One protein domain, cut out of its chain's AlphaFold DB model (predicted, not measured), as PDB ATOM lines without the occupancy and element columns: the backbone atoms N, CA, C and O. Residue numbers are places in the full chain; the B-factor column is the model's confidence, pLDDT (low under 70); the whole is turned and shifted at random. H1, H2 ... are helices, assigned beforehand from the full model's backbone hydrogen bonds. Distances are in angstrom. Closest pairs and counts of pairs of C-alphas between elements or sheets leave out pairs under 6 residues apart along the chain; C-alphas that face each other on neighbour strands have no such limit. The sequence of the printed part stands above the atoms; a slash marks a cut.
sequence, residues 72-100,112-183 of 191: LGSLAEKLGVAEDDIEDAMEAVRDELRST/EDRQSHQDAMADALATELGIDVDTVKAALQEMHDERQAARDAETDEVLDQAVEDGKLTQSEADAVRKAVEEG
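What this domain is: This is residues 72 to 100 and 112 to 183 of the 191 residues of the protein "Mu-like prophage I protein" of Tessaracoccus oleiagri (UniProt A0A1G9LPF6). H4, a long helix, makes the length; H1, H2 and H3 gather at its first end, and H5 folds back along its last part. The printed part has 101 residues with five named helices, H1 to H5: all helix. It is only just loose, close to extended: radius of gyration of the C-alphas 18.7 A, spans 54 by 28 by 22 A.

Where its parts are: H1, residues 72 to 79, begins at C-alpha 72 (20.997, 148.060, 15.581). H2, residues 83 to 100, and H3, 112 to 129, precede H4, 133 to 164, 46.6 A long. H5, residues 170 to 181, ends at C-alpha 181 (16.002, 174.114, 8.462).

How they stand to each other: H1 and H3 each touch H2 and the hub, H4. H4 and H5 form a helical hairpin: shallow tilt of 20 degrees, opposite ways, closest C-alphas Leu 159 and Ala 173, 5.7 A. In each helix every O i to N i+4 pair is within hydrogen-bond range.

The domain as a whole: Residues 101 to 111 are cut out; C-alphas 100 and 112 are 18.2 A apart. Residues 99 to 100 have pLDDT under 70.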
ATOM      1  N   LEU A  72      20.164 148.937  14.743       81.31
ATOM      2  CA  LEU A  72      20.997 148.060  15.581       81.31
ATOM      3  C   LEU A  72      22.156 147.434  14.802       81.31
ATOM      4  O   LEU A  72      23.291 147.501  15.266       81.31
ATOM      5  N   GLY A  73      21.898 146.905  13.603       82.81
ATOM      6  CA  GLY A  73      22.948 146.341  12.751       82.81
ATOM      7  C   GLY A  73      24.027 147.369  12.392       82.81
ATOM      8  O   GLY A  73      25.218 147.096  12.526       82.81
ATOM      9  N   SER A  74      23.632 148.593  12.026       83.56
ATOM     10  CA  SER A  74      24.593 149.668  11.738       83.56
ATOM     11  C   SER A  74      25.381 150.113  12.975       83.56
ATOM     12  O   SER A  74      26.569 150.418  12.863       83.56
ATOM     13  N   LEU A  75      24.762 150.122  14.160       85.38
ATOM     14  CA  LEU A  75      25.460 150.423  15.412       85.38
ATOM     15  C   LEU A  75      26.454 149.308  15.781       85.38
ATOM     16  O   LEU A  75      27.583 149.605  16.169       85.38
ATOM     17  N   ALA A  76      26.070 148.044  15.598       88.06
ATOM     18  CA  ALA A  76      26.919 146.869  15.804       88.06
ATOM     19  C   ALA A  76      28.162 146.898  14.912       88.06
ATOM     20  O   ALA A  76      29.280 146.722  15.398       88.06
ATOM     21  N   GLU A  77      27.990 147.204  13.626       87.81
ATOM     22  CA  GLU A  77      29.097 147.349  12.678       87.81
ATOM     23  C   GLU A  77      30.041 148.501  13.051       87.81
ATOM     24  O   GLU A  77      31.261 148.325  13.007       87.81
ATOM     25  N   LYS A  78      29.502 149.663  13.453       87.19
ATOM     26  CA  LYS A  78      30.306 150.835  13.849       87.19
ATOM     27  C   LYS A  78      31.054 150.619  15.171       87.19
ATOM     28  O   LYS A  78      32.180 151.095  15.307       87.19
ATOM     29  N   LEU A  79      30.460 149.905  16.132       88.25
ATOM     30  CA  LEU A  79      31.066 149.631  17.442       88.25
ATOM     31  C   LEU A  79      31.903 148.340  17.476       88.25
ATOM     32  O   LEU A  79      32.703 148.157  18.391       88.25
ATOM     33  N   GLY A  80      31.751 147.455  16.488       86.19
ATOM     34  CA  GLY A  80      32.444 146.169  16.432       86.19
ATOM     35  C   GLY A  80      31.961 145.157  17.478       86.19
ATOM     36  O   GLY A  80      32.761 144.351  17.954       86.19
ATOM     37  N   VAL A  81      30.679 145.205  17.844       89.88
ATOM     38  CA  VAL A  81      30.044 144.351  18.869       89.88
ATOM     39  C   VAL A  81      28.971 143.478  18.216       89.88
ATOM     40  O   VAL A  81      28.511 143.795  17.119       89.88
ATOM     41  N   ALA A  82      28.575 142.367  18.842       87.81
ATOM     42  CA  ALA A  82      27.451 141.579  18.348       87.81
ATOM     43  C   ALA A  82      26.134 142.363  18.467       87.81
ATOM     44  O   ALA A  82      25.916 143.086  19.437       87.81
ATOM     45  N   GLU A  83      25.246 142.195  17.486       86.94
ATOM     46  CA  GLU A  83      23.918 142.824  17.490       86.94
ATOM     47  C   GLU A  83      23.095 142.390  18.713       86.94
ATOM     48  O   GLU A  83      22.463 143.234  19.342       86.94
ATOM     49  N   ASP A  84      23.187 141.110  19.102       88.25
ATOM     50  CA  ASP A  84      22.530 140.568  20.297       88.25
ATOM     51  C   ASP A  84      22.993 141.277  21.588       88.25
ATOM     52  O   ASP A  84      22.166 141.636  22.421       88.25
ATOM     53  N   ASP A  85      24.295 141.563  21.730       87.56
ATOM     54  CA  ASP A  85      24.832 142.262  22.912       87.56
ATOM     55  C   ASP A  85      24.308 143.710  22.989       87.56
ATOM     56  O   ASP A  85      24.055 144.237  24.074       87.56
ATOM     57  N   ILE A  86      24.125 144.370  21.839       87.12
ATOM     58  CA  ILE A  86      23.556 145.724  21.773       87.12
ATOM     59  C   ILE A  86      22.060 145.702  22.085       87.12
ATOM     60  O   ILE A  86      21.572 146.617  22.750       87.12
ATOM     61  N   GLU A  87      21.324 144.690  21.619       88.19
ATOM     62  CA  GLU A  87      19.905 144.520  21.948       88.19
ATOM     63  C   GLU A  87      19.714 144.313  23.457       88.19
ATOM     64  O   GLU A  87      18.930 145.047  24.071       88.19
ATOM     65  N   ASP A  88      20.490 143.409  24.061       87.44
ATOM     66  CA  ASP A  88      20.476 143.145  25.502       87.44
ATOM     67  C   ASP A  88      20.840 144.406  26.302       87.44
ATOM     68  O   ASP A  88      20.136 144.785  27.246       87.44
ATOM     69  N   ALA A  89      21.888 145.127  25.885       89.31
ATOM     70  CA  ALA A  89      22.297 146.364  26.542       89.31
ATOM     71  C   ALA A  89      21.232 147.465  26.426       89.31
ATOM     72  O   ALA A  89      20.904 148.133  27.408       89.31
ATOM     73  N   MET A  90      20.632 147.647  25.247       86.50
ATOM     74  CA  MET A  90      19.539 148.599  25.037       86.50
ATOM     75  C   MET A  90      18.307 148.259  25.882       86.50
ATOM     76  O   MET A  90      17.637 149.172  26.375       86.50
ATOM     77  N   GLU A  91      17.982 146.973  26.055       87.06
ATOM     78  CA  GLU A  91      16.886 146.540  26.924       87.06
ATOM     79  C   GLU A  91      17.187 146.850  28.395       87.06
ATOM     80  O   GLU A  91      16.343 147.464  29.058       87.06
ATOM     81  N   ALA A  92      18.397 146.546  28.873       87.25
ATOM     82  CA  ALA A  92      18.836 146.864  30.231       87.25
ATOM     83  C   ALA A  92      18.784 148.376  30.519       87.25
ATOM     84  O   ALA A  92      18.149 148.809  31.486       87.25
ATOM     85  N   VAL A  93      19.351 149.195  29.625       86.56
ATOM     86  CA  VAL A  93      19.335 150.665  29.727       86.56
ATOM     87  C   VAL A  93      17.905 151.203  29.710       86.56
ATOM     88  O   VAL A  93      17.550 152.100  30.478       86.56
ATOM     89  N   ARG A  94      17.037 150.654  28.855       84.81
ATOM     90  CA  ARG A  94      15.630 151.065  28.773       84.81
ATOM     91  C   ARG A  94      14.850 150.693  30.027       84.81
ATOM     92  O   ARG A  94      13.955 151.448  30.408       84.81
ATOM     93  N   ASP A  95      15.133 149.553  30.643       83.94
ATOM     94  CA  ASP A  95      14.511 149.141  31.899       83.94
ATOM     95  C   ASP A  95      14.958 150.028  33.064       83.94
ATOM     96  O   ASP A  95      14.110 150.497  33.833       83.94
ATOM     97  N   GLU A  96      16.248 150.359  33.132       82.19
ATOM     98  CA  GLU A  96      16.794 151.305  34.105       82.19
ATOM     99  C   GLU A  96      16.180 152.701  33.930       82.19
ATOM    100  O   GLU A  96      15.572 153.237  34.859       82.19
ATOM    101  N   LEU A  97      16.217 153.262  32.721       77.62
ATOM    102  CA  LEU A  97      15.652 154.581  32.425       77.62
ATOM    103  C   LEU A  97      14.123 154.621  32.570       77.62
ATOM    104  O   LEU A  97      13.549 155.638  32.961       77.62
ATOM    105  N   ARG A  98      13.420 153.516  32.302       76.38
ATOM    106  CA  ARG A  98      11.980 153.416  32.580       76.38
ATOM    107  C   ARG A  98      11.702 153.449  34.077       76.38
ATOM    108  O   ARG A  98      10.690 154.021  34.484       76.38
ATOM    109  N   SER A  99      12.555 152.818  34.883       68.25
ATOM    110  CA  SER A  99      12.409 152.823  36.337       68.25
ATOM    111  C   SER A  99      12.604 154.224  36.926       68.25
ATOM    112  O   SER A  99      11.924 154.576  37.889       68.25
ATOM    113  N   THR A 100      13.447 155.052  36.303       66.38
ATOM    114  CA  THR A 100      13.706 156.433  36.733       66.38
ATOM    115  C   THR A 100      12.689 157.440  36.182       66.38
ATOM    116  O   THR A 100      12.346 158.393  36.875       66.38
ATOM    117  N   GLU A 112      17.969 170.729  25.246       77.44
ATOM    118  CA  GLU A 112      18.961 170.373  26.266       77.44
ATOM    119  C   GLU A 112      18.575 169.104  27.041       77.44
ATOM    120  O   GLU A 112      19.432 168.254  27.301       77.44
ATOM    121  N   ASP A 113      17.292 168.920  27.374       78.94
ATOM    122  CA  ASP A 113      16.829 167.699  28.046       78.94
ATOM    123  C   ASP A 113      16.964 166.473  27.134       78.94
ATOM    124  O   ASP A 113      17.321 165.387  27.593       78.94
ATOM    125  N   ARG A 114      16.710 166.633  25.827       77.88
ATOM    126  CA  ARG A 114      16.899 165.552  24.848       77.88
ATOM    127  C   ARG A 114      18.362 165.180  24.697       77.88
ATOM    128  O   ARG A 114      18.654 163.995  24.554       77.88
ATOM    129  N   GLN A 115      19.258 166.161  24.697       82.00
ATOM    130  CA  GLN A 115      20.692 165.908  24.634       82.00
ATOM    131  C   GLN A 115      21.168 165.210  25.909       82.00
ATOM    132  O   GLN A 115      21.806 164.169  25.830       82.00
ATOM    133  N   SER A 116      20.724 165.686  27.073       83.88
ATOM    134  CA  SER A 116      21.020 165.055  28.365       83.88
ATOM    135  C   SER A 116      20.520 163.607  28.430       83.88
ATOM    136  O   SER A 116      21.191 162.734  28.974       83.88
ATOM    137  N   HIS A 117      19.348 163.326  27.853       81.38
ATOM    138  CA  HIS A 117      18.814 161.968  27.783       81.38
ATOM    139  C   HIS A 117      19.637 161.060  26.857       81.38
ATOM    140  O   HIS A 117      19.861 159.896  27.184       81.38
ATOM    141  N   GLN A 118      20.108 161.590  25.725       83.00
ATOM    142  CA  GLN A 118      20.995 160.869  24.809       83.00
ATOM    143  C   GLN A 118      22.361 160.599  25.443       83.00
ATOM    144  O   GLN A 118      22.870 159.488  25.324       83.00
ATOM    145  N   ASP A 119      22.917 161.573  26.165       86.75
ATOM    146  CA  ASP A 119      24.164 161.412  26.909       86.75
ATOM    147  C   ASP A 119      24.036 160.323  27.977       86.75
ATOM    148  O   ASP A 119      24.855 159.410  28.011       86.75
ATOM    149  N   ALA A 120      22.967 160.356  28.780       87.50
ATOM    150  CA  ALA A 120      22.707 159.335  29.794       87.50
ATOM    151  C   ALA A 120      22.536 157.933  29.183       87.50
ATOM    152  O   ALA A 120      22.997 156.943  29.749       87.50
ATOM    153  N   MET A 121      21.893 157.841  28.016       84.88
ATOM    154  CA  MET A 121      21.757 156.585  27.283       84.88
ATOM    155  C   MET A 121      23.111 156.081  26.764       84.88
ATOM    156  O   MET A 121      23.401 154.895  26.897       84.88
ATOM    157  N   ALA A 122      23.948 156.961  26.211       88.81
ATOM    158  CA  ALA A 122      25.282 156.605  25.736       88.81
ATOM    159  C   ALA A 122      26.202 156.159  26.882       88.81
ATOM    160  O   ALA A 122      26.914 155.170  26.737       88.81
ATOM    161  N   ASP A 123      26.141 156.836  28.032       89.50
ATOM    162  CA  ASP A 123      26.908 156.479  29.229       89.50
ATOM    163  C   ASP A 123      26.516 155.088  29.758       89.50
ATOM    164  O   ASP A 123      27.376 154.275  30.119       89.50
ATOM    165  N   ALA A 124      25.215 154.786  29.764       88.75
ATOM    166  CA  ALA A 124      24.704 153.493  30.205       88.75
ATOM    167  C   ALA A 124      25.057 152.364  29.215       88.75
ATOM    168  O   ALA A 124      25.514 151.303  29.636       88.75
ATOM    169  N   LEU A 125      24.959 152.613  27.902       88.69
ATOM    170  CA  LEU A 125      25.393 151.663  26.867       88.69
ATOM    171  C   LEU A 125      26.898 151.388  26.926       88.69
ATOM    172  O   LEU A 125      27.319 150.241  26.820       88.69
ATOM    173  N   ALA A 126      27.715 152.422  27.123       91.88
ATOM    174  CA  ALA A 126      29.159 152.279  27.270       91.88
ATOM    175  C   ALA A 126      29.528 151.432  28.497       91.88
ATOM    176  O   ALA A 126      30.419 150.586  28.422       91.88
ATOM    177  N   THR A 127      28.808 151.623  29.607       90.69
ATOM    178  CA  THR A 127      28.991 150.841  30.837       90.69
ATOM    179  C   THR A 127      28.645 149.366  30.625       90.69
ATOM    180  O   THR A 127      29.423 148.507  31.034       90.69
ATOM    181  N   GLU A 128      27.524 149.075  29.962       89.50
ATOM    182  CA  GLU A 128      27.056 147.702  29.734       89.50
ATOM    183  C   GLU A 128      27.920 146.956  28.707       89.50
ATOM    184  O   GLU A 128      28.297 145.805  28.918       89.50
ATOM    185  N   LEU A 129      28.313 147.630  27.620       88.94
ATOM    186  CA  LEU A 129      29.149 147.048  26.564       88.94
ATOM    187  C   LEU A 129      30.648 147.053  26.909       88.94
ATOM    188  O   LEU A 129      31.445 146.409  26.227       88.94
ATOM    189  N   GLY A 130      31.057 147.782  27.952       89.38
ATOM    190  CA  GLY A 130      32.460 147.927  28.347       89.38
ATOM    191  C   GLY A 130      33.312 148.691  27.327       89.38
ATOM    192  O   GLY A 130      34.506 148.412  27.191       89.38
ATOM    193  N   ILE A 131      32.703 149.629  26.598       92.06
ATOM    194  CA  ILE A 131      33.335 150.440  25.546       92.06
ATOM    195  C   ILE A 131      33.484 151.880  26.040       92.06
ATOM    196  O   ILE A 131      32.845 152.308  26.996       92.06
ATOM    197  N   ASP A 132      34.368 152.635  25.402       92.25
ATOM    198  CA  ASP A 132      34.545 154.051  25.681       92.25
ATOM    199  C   ASP A 132      33.286 154.874  25.329       92.25
ATOM    200  O   ASP A 132      32.717 154.743  24.241       92.25
ATOM    201  N   VAL A 133      32.869 155.743  26.256       91.56
ATOM    202  CA  VAL A 133      31.697 156.622  26.112       91.56
ATOM    203  C   VAL A 133      31.791 157.507  24.873       91.56
ATOM    204  O   VAL A 133      30.795 157.662  24.164       91.56
ATOM    205  N   ASP A 134      32.967 158.063  24.573       92.94
ATOM    206  CA  ASP A 134      33.132 158.959  23.428       92.94
ATOM    207  C   ASP A 134      32.956 158.193  22.110       92.94
ATOM    208  O   ASP A 134      32.425 158.736  21.141       92.94
ATOM    209  N   THR A 135      33.313 156.903  22.085       91.00
ATOM    210  CA  THR A 135      33.089 156.025  20.922       91.00
ATOM    211  C   THR A 135      31.600 155.764  20.697       91.00
ATOM    212  O   THR A 135      31.118 155.879  19.568       91.00
ATOM    213  N   VAL A 136      30.848 155.470  21.764       90.94
ATOM    214  CA  VAL A 136      29.390 155.268  21.681       90.94
ATOM    215  C   VAL A 136      28.690 156.555  21.242       90.94
ATOM    216  O   VAL A 136      27.859 156.524  20.333       90.94
ATOM    217  N   LYS A 137      29.063 157.704  21.819       90.94
ATOM    218  CA  LYS A 137      28.509 159.013  21.438       90.94
ATOM    219  C   LYS A 137      28.804 159.360  19.982       90.94
ATOM    220  O   LYS A 137      27.897 159.790  19.275       90.94
ATOM    221  N   ALA A 138      30.032 159.136  19.516       91.25
ATOM    222  CA  ALA A 138      30.406 159.387  18.128       91.25
ATOM    223  C   ALA A 138      29.588 158.532  17.145       91.25
ATOM    224  O   ALA A 138      29.059 159.068  16.173       91.25
ATOM    225  N   ALA A 139      29.423 157.233  17.422       90.12
ATOM    226  CA  ALA A 139      28.639 156.338  16.569       90.12
ATOM    227  C   ALA A 139      27.151 156.729  16.529       90.12
ATOM    228  O   ALA A 139      26.542 156.762  15.457       90.12
ATOM    229  N   LEU A 140      26.565 157.077  17.681       88.19
ATOM    230  CA  LEU A 140      25.176 157.534  17.762       88.19
ATOM    231  C   LEU A 140      24.959 158.869  17.035       88.19
ATOM    232  O   LEU A 140      23.940 159.022  16.354       88.19
ATOM    233  N   GLN A 141      25.906 159.806  17.153       89.38
ATOM    234  CA  GLN A 141      25.867 161.090  16.451       89.38
ATOM    235  C   GLN A 141      25.935 160.891  14.935       89.38
ATOM    236  O   GLN A 141      25.099 161.427  14.217       89.38
ATOM    237  N   GLU A 142      26.863 160.067  14.446       88.62
ATOM    238  CA  GLU A 142      26.997 159.802  13.011       88.62
ATOM    239  C   GLU A 142      25.712 159.188  12.432       88.62
ATOM    240  O   GLU A 142      25.203 159.646  11.413       88.62
ATOM    241  N   MET A 143      25.105 158.221  13.128       86.50
ATOM    242  CA  MET A 143      23.809 157.662  12.726       86.50
ATOM    243  C   MET A 143      22.669 158.685  12.780       86.50
ATOM    244  O   MET A 143      21.692 158.595  12.030       86.50
ATOM    245  N   HIS A 144      22.716 159.626  13.724       86.12
ATOM    246  CA  HIS A 144      21.747 160.712  13.777       86.12
ATOM    247  C   HIS A 144      21.875 161.612  12.546       86.12
ATOM    248  O   HIS A 144      20.865 161.858  11.887       86.12
ATOM    249  N   ASP A 145      23.097 162.002  12.198       86.94
ATOM    250  CA  ASP A 145      23.397 162.850  11.046       86.94
ATOM    251  C   ASP A 145      23.024 162.157   9.723       86.94
ATOM    252  O   ASP A 145      22.378 162.764   8.870       86.94
ATOM    253  N   GLU A 146      23.329 160.862   9.572       86.75
ATOM    254  CA  GLU A 146      22.930 160.052   8.410       86.75
ATOM    255  C   GLU A 146      21.400 160.014   8.241       86.75
ATOM    256  O   GLU A 146      20.872 160.208   7.142       86.75
ATOM    257  N   ARG A 147      20.656 159.808   9.337       85.12
ATOM    258  CA  ARG A 147      19.184 159.817   9.307       85.12
ATOM    259  C   ARG A 147      18.617 161.204   9.050       85.12
ATOM    260  O   ARG A 147      17.553 161.296   8.442       85.12
ATOM    261  N   GLN A 148      19.264 162.252   9.546       85.62
ATOM    262  CA  GLN A 148      18.845 163.622   9.286       85.62
ATOM    263  C   GLN A 148      19.011 163.936   7.799       85.62
ATOM    264  O   GLN A 148      18.034 164.295   7.151       85.62
ATOM    265  N   ALA A 149      20.179 163.636   7.228       85.31
ATOM    266  CA  ALA A 149      20.436 163.803   5.801       85.31
ATOM    267  C   ALA A 149      19.446 163.013   4.924       85.31
ATOM    268  O   ALA A 149      18.968 163.526   3.916       85.31
ATOM    269  N   ALA A 150      19.088 161.785   5.318       86.56
ATOM    270  CA  ALA A 150      18.088 160.994   4.598       86.56
ATOM    271  C   ALA A 150      16.685 161.633   4.627       86.56
ATOM    272  O   ALA A 150      15.976 161.606   3.624       86.56
ATOM    273  N   ARG A 151      16.280 162.228   5.758       85.75
ATOM    274  CA  ARG A 151      15.000 162.953   5.875       85.75
ATOM    275  C   ARG A 151      15.002 164.255   5.089       85.75
ATOM    276  O   ARG A 151      13.972 164.614   4.523       85.75
ATOM    277  N   ASP A 152      16.128 164.956   5.078       86.56
ATOM    278  CA  ASP A 152      16.282 166.196   4.323       86.56
ATOM    279  C   ASP A 152      16.169 165.901   2.822       86.56
ATOM    280  O   ASP A 152      15.400 166.559   2.130       86.56
ATOM    281  N   ALA A 153      16.805 164.822   2.350       87.50
ATOM    282  CA  ALA A 153      16.664 164.352   0.973       87.50
ATOM    283  C   ALA A 153      15.216 163.958   0.622       87.50
ATOM    284  O   ALA A 153      14.701 164.385  -0.407       87.50
ATOM    285  N   GLU A 154      14.522 163.206   1.487       88.12
ATOM    286  CA  GLU A 154      13.096 162.882   1.284       88.12
ATOM    287  C   GLU A 154      12.233 164.156   1.244       88.12
ATOM    288  O   GLU A 154      11.291 164.265   0.460       88.12
ATOM    289  N   THR A 155      12.560 165.146   2.078       87.81
ATOM    290  CA  THR A 155      11.859 166.432   2.099       87.81
ATOM    291  C   THR A 155      12.075 167.197   0.798       87.81
ATOM    292  O   THR A 155      11.107 167.710   0.237       87.81
ATOM    293  N   ASP A 156      13.307 167.235   0.294       87.94
ATOM    294  CA  ASP A 156      13.631 167.849  -0.992       87.94
ATOM    295  C   ASP A 156      12.873 167.179  -2.144       87.94
ATOM    296  O   ASP A 156      12.240 167.876  -2.933       87.94
ATOM    297  N   GLU A 157      12.824 165.844  -2.185       90.62
ATOM    298  CA  GLU A 157      12.063 165.101  -3.198       90.62
ATOM    299  C   GLU A 157      10.561 165.433  -3.163       90.62
ATOM    300  O   GLU A 157       9.932 165.640  -4.203       90.62
ATOM    301  N   VAL A 158       9.968 165.524  -1.968       89.25
ATOM    302  CA  VAL A 158       8.547 165.881  -1.805       89.25
ATOM    303  C   VAL A 158       8.275 167.319  -2.254       89.25
ATOM    304  O   VAL A 158       7.226 167.589  -2.851       89.25
ATOM    305  N   LEU A 159       9.192 168.248  -1.970       89.19
ATOM    306  CA  LEU A 159       9.072 169.641  -2.395       89.19
ATOM    307  C   LEU A 159       9.198 169.773  -3.914       89.19
ATOM    308  O   LEU A 159       8.366 170.445  -4.524       89.19
ATOM    309  N   ASP A 160      10.166 169.092  -4.525       90.88
ATOM    310  CA  ASP A 160      10.363 169.093  -5.974       90.88
ATOM    311  C   ASP A 160       9.144 168.500  -6.695       90.88
ATOM    312  O   ASP A 160       8.603 169.127  -7.609       90.88
ATOM    313  N   GLN A 161       8.609 167.370  -6.218       90.00
ATOM    314  CA  GLN A 161       7.381 166.790  -6.773       90.00
ATOM    315  C   GLN A 161       6.187 167.745  -6.647       90.00
ATOM    316  O   GLN A 161       5.352 167.829  -7.548       90.00
ATOM    317  N   ALA A 162       6.079 168.495  -5.550       89.44
ATOM    318  CA  ALA A 162       5.014 169.480  -5.383       89.44
ATOM    319  C   ALA A 162       5.161 170.682  -6.336       89.44
ATOM    320  O   ALA A 162       4.144 171.257  -6.739       89.44
ATOM    321  N   VAL A 163       6.390 171.043  -6.717       93.25
ATOM    322  CA  VAL A 163       6.658 172.048  -7.755       93.25
ATOM    323  C   VAL A 163       6.297 171.516  -9.140       93.25
ATOM    324  O   VAL A 163       5.619 172.210  -9.900       93.25
ATOM    325  N   GLU A 164       6.672 170.276  -9.454       92.25
ATOM    326  CA  GLU A 164       6.302 169.616 -10.713       92.25
ATOM    327  C   GLU A 164       4.785 169.450 -10.864       92.25
ATOM    328  O   GLU A 164       4.225 169.728 -11.927       92.25
ATOM    329  N   ASP A 165       4.101 169.078  -9.779       91.06
ATOM    330  CA  ASP A 165       2.641 168.982  -9.703       91.06
ATOM    331  C   ASP A 165       1.947 170.357  -9.817       91.06
ATOM    332  O   ASP A 165       0.716 170.428  -9.902       91.06
ATOM    333  N   GLY A 166       2.705 171.460  -9.764       91.19
ATOM    334  CA  GLY A 166       2.194 172.832  -9.762       91.19
ATOM    335  C   GLY A 166       1.453 173.221  -8.477       91.19
ATOM    336  O   GLY A 166       0.721 174.212  -8.468       91.19
ATOM    337  N   LYS A 167       1.607 172.440  -7.400       90.69
ATOM    338  CA  LYS A 167       1.028 172.710  -6.072       90.69
ATOM    339  C   LYS A 167       1.821 173.763  -5.306       90.69
ATOM    340  O   LYS A 167       1.244 174.453  -4.470       90.69
ATOM    341  N   LEU A 168       3.118 173.860  -5.586       89.00
ATOM    342  CA  LEU A 168       4.021 174.876  -5.064       89.00
ATOM    343  C   LEU A 168       4.756 175.556  -6.217       89.00
ATOM    344  O   LEU A 168       5.034 174.960  -7.253       89.00
ATOM    345  N   THR A 169       5.101 176.820  -6.035       89.94
ATOM    346  CA  THR A 169       6.087 177.510  -6.868       89.94
ATOM    347  C   THR A 169       7.491 177.301  -6.299       89.94
ATOM    348  O   THR A 169       7.649 177.053  -5.104       89.94
ATOM    349  N   GLN A 170       8.533 177.461  -7.123       89.56
ATOM    350  CA  GLN A 170       9.928 177.317  -6.672       89.56
ATOM    351  C   GLN A 170      10.237 178.174  -5.432       89.56
ATOM    352  O   GLN A 170      10.850 177.704  -4.481       89.56
ATOM    353  N   SER A 171       9.738 179.418  -5.405       89.31
ATOM    354  CA  SER A 171       9.952 180.318  -4.267       89.31
ATOM    355  C   SER A 171       9.252 179.849  -2.990       89.31
ATOM    356  O   SER A 171       9.697 180.210  -1.902       89.31
ATOM    357  N   GLU A 172       8.147 179.111  -3.097       88.06
ATOM    358  CA  GLU A 172       7.439 178.565  -1.936       88.06
ATOM    359  C   GLU A 172       8.143 177.314  -1.418       88.06
ATOM    360  O   GLU A 172       8.309 177.183  -0.210       88.06
ATOM    361  N   ALA A 173       8.633 176.447  -2.309       89.81
ATOM    362  CA  ALA A 173       9.472 175.313  -1.931       89.81
ATOM    363  C   ALA A 173      10.738 175.770  -1.186       89.81
ATOM    364  O   ALA A 173      11.040 175.244  -0.118       89.81
ATOM    365  N   ASP A 174      11.415 176.818  -1.669       89.44
ATOM    366  CA  ASP A 174      12.592 177.382  -0.998       89.44
ATOM    367  C   ASP A 174      12.254 177.981   0.379       89.44
ATOM    368  O   ASP A 174      13.021 177.849   1.336       89.44
ATOM    369  N   ALA A 175      11.084 178.617   0.511       90.38
ATOM    370  CA  ALA A 175      10.620 179.145   1.792       90.38
ATOM    371  C   ALA A 175      10.288 178.021   2.788       90.38
ATOM    372  O   ALA A 175      10.593 178.150   3.975       90.38
ATOM    373  N   VAL A 176       9.694 176.920   2.316       88.19
ATOM    374  CA  VAL A 176       9.413 175.742   3.145       88.19
ATOM    375  C   VAL A 176      10.709 175.046   3.546       88.19
ATOM    376  O   VAL A 176      10.865 174.764   4.728       88.19
ATOM    377  N   ARG A 177      11.666 174.855   2.628       88.50
ATOM    378  CA  ARG A 177      12.993 174.299   2.944       88.50
ATOM    379  C   ARG A 177      13.664 175.087   4.067       88.50
ATOM    380  O   ARG A 177      14.044 174.515   5.081       88.50
ATOM    381  N   LYS A 178      13.683 176.417   3.958       88.69
ATOM    382  CA  LYS A 178      14.226 177.278   5.015       88.69
ATOM    383  C   LYS A 178      13.461 177.146   6.340       88.69
ATOM    384  O   LYS A 178      14.063 177.145   7.408       88.69
ATOM    385  N   ALA A 179      12.134 177.041   6.295       87.69
ATOM    386  CA  ALA A 179      11.328 176.853   7.501       87.69
ATOM    387  C   ALA A 179      11.553 175.479   8.164       87.69
ATOM    388  O   ALA A 179      11.406 175.372   9.382       87.69
ATOM    389  N   VAL A 180      11.904 174.452   7.383       87.06
ATOM    390  CA  VAL A 180      12.315 173.129   7.880       87.06
ATOM    391  C   VAL A 180      13.692 173.211   8.535       87.06
ATOM    392  O   VAL A 180      13.837 172.750   9.663       87.06
ATOM    393  N   GLU A 181      14.662 173.873   7.896       84.94
ATOM    394  CA  GLU A 181      16.002 174.114   8.462       84.94
ATOM    395  C   GLU A 181      15.949 174.892   9.788       84.94
ATOM    396  O   GLU A 181      16.673 174.578  10.729       84.94
ATOM    397  N   GLU A 182      15.064 175.890   9.896       85.94
ATOM    398  CA  GLU A 182      14.854 176.653  11.136       85.94
ATOM    399  C   GLU A 182      13.985 175.903  12.170       85.94
ATOM    400  O   GLU A 182      13.737 176.421  13.260       85.94
ATOM    401  N   GLY A 183      13.496 174.696  11.856       77.31
ATOM    402  CA  GLY A 183      12.659 173.888  12.749       77.31
ATOM    403  C   GLY A 183      11.259 174.465  13.004       77.31
ATOM    404  O   GLY A 183      10.562 174.031  13.921       77.31
TER     405      GLY A 183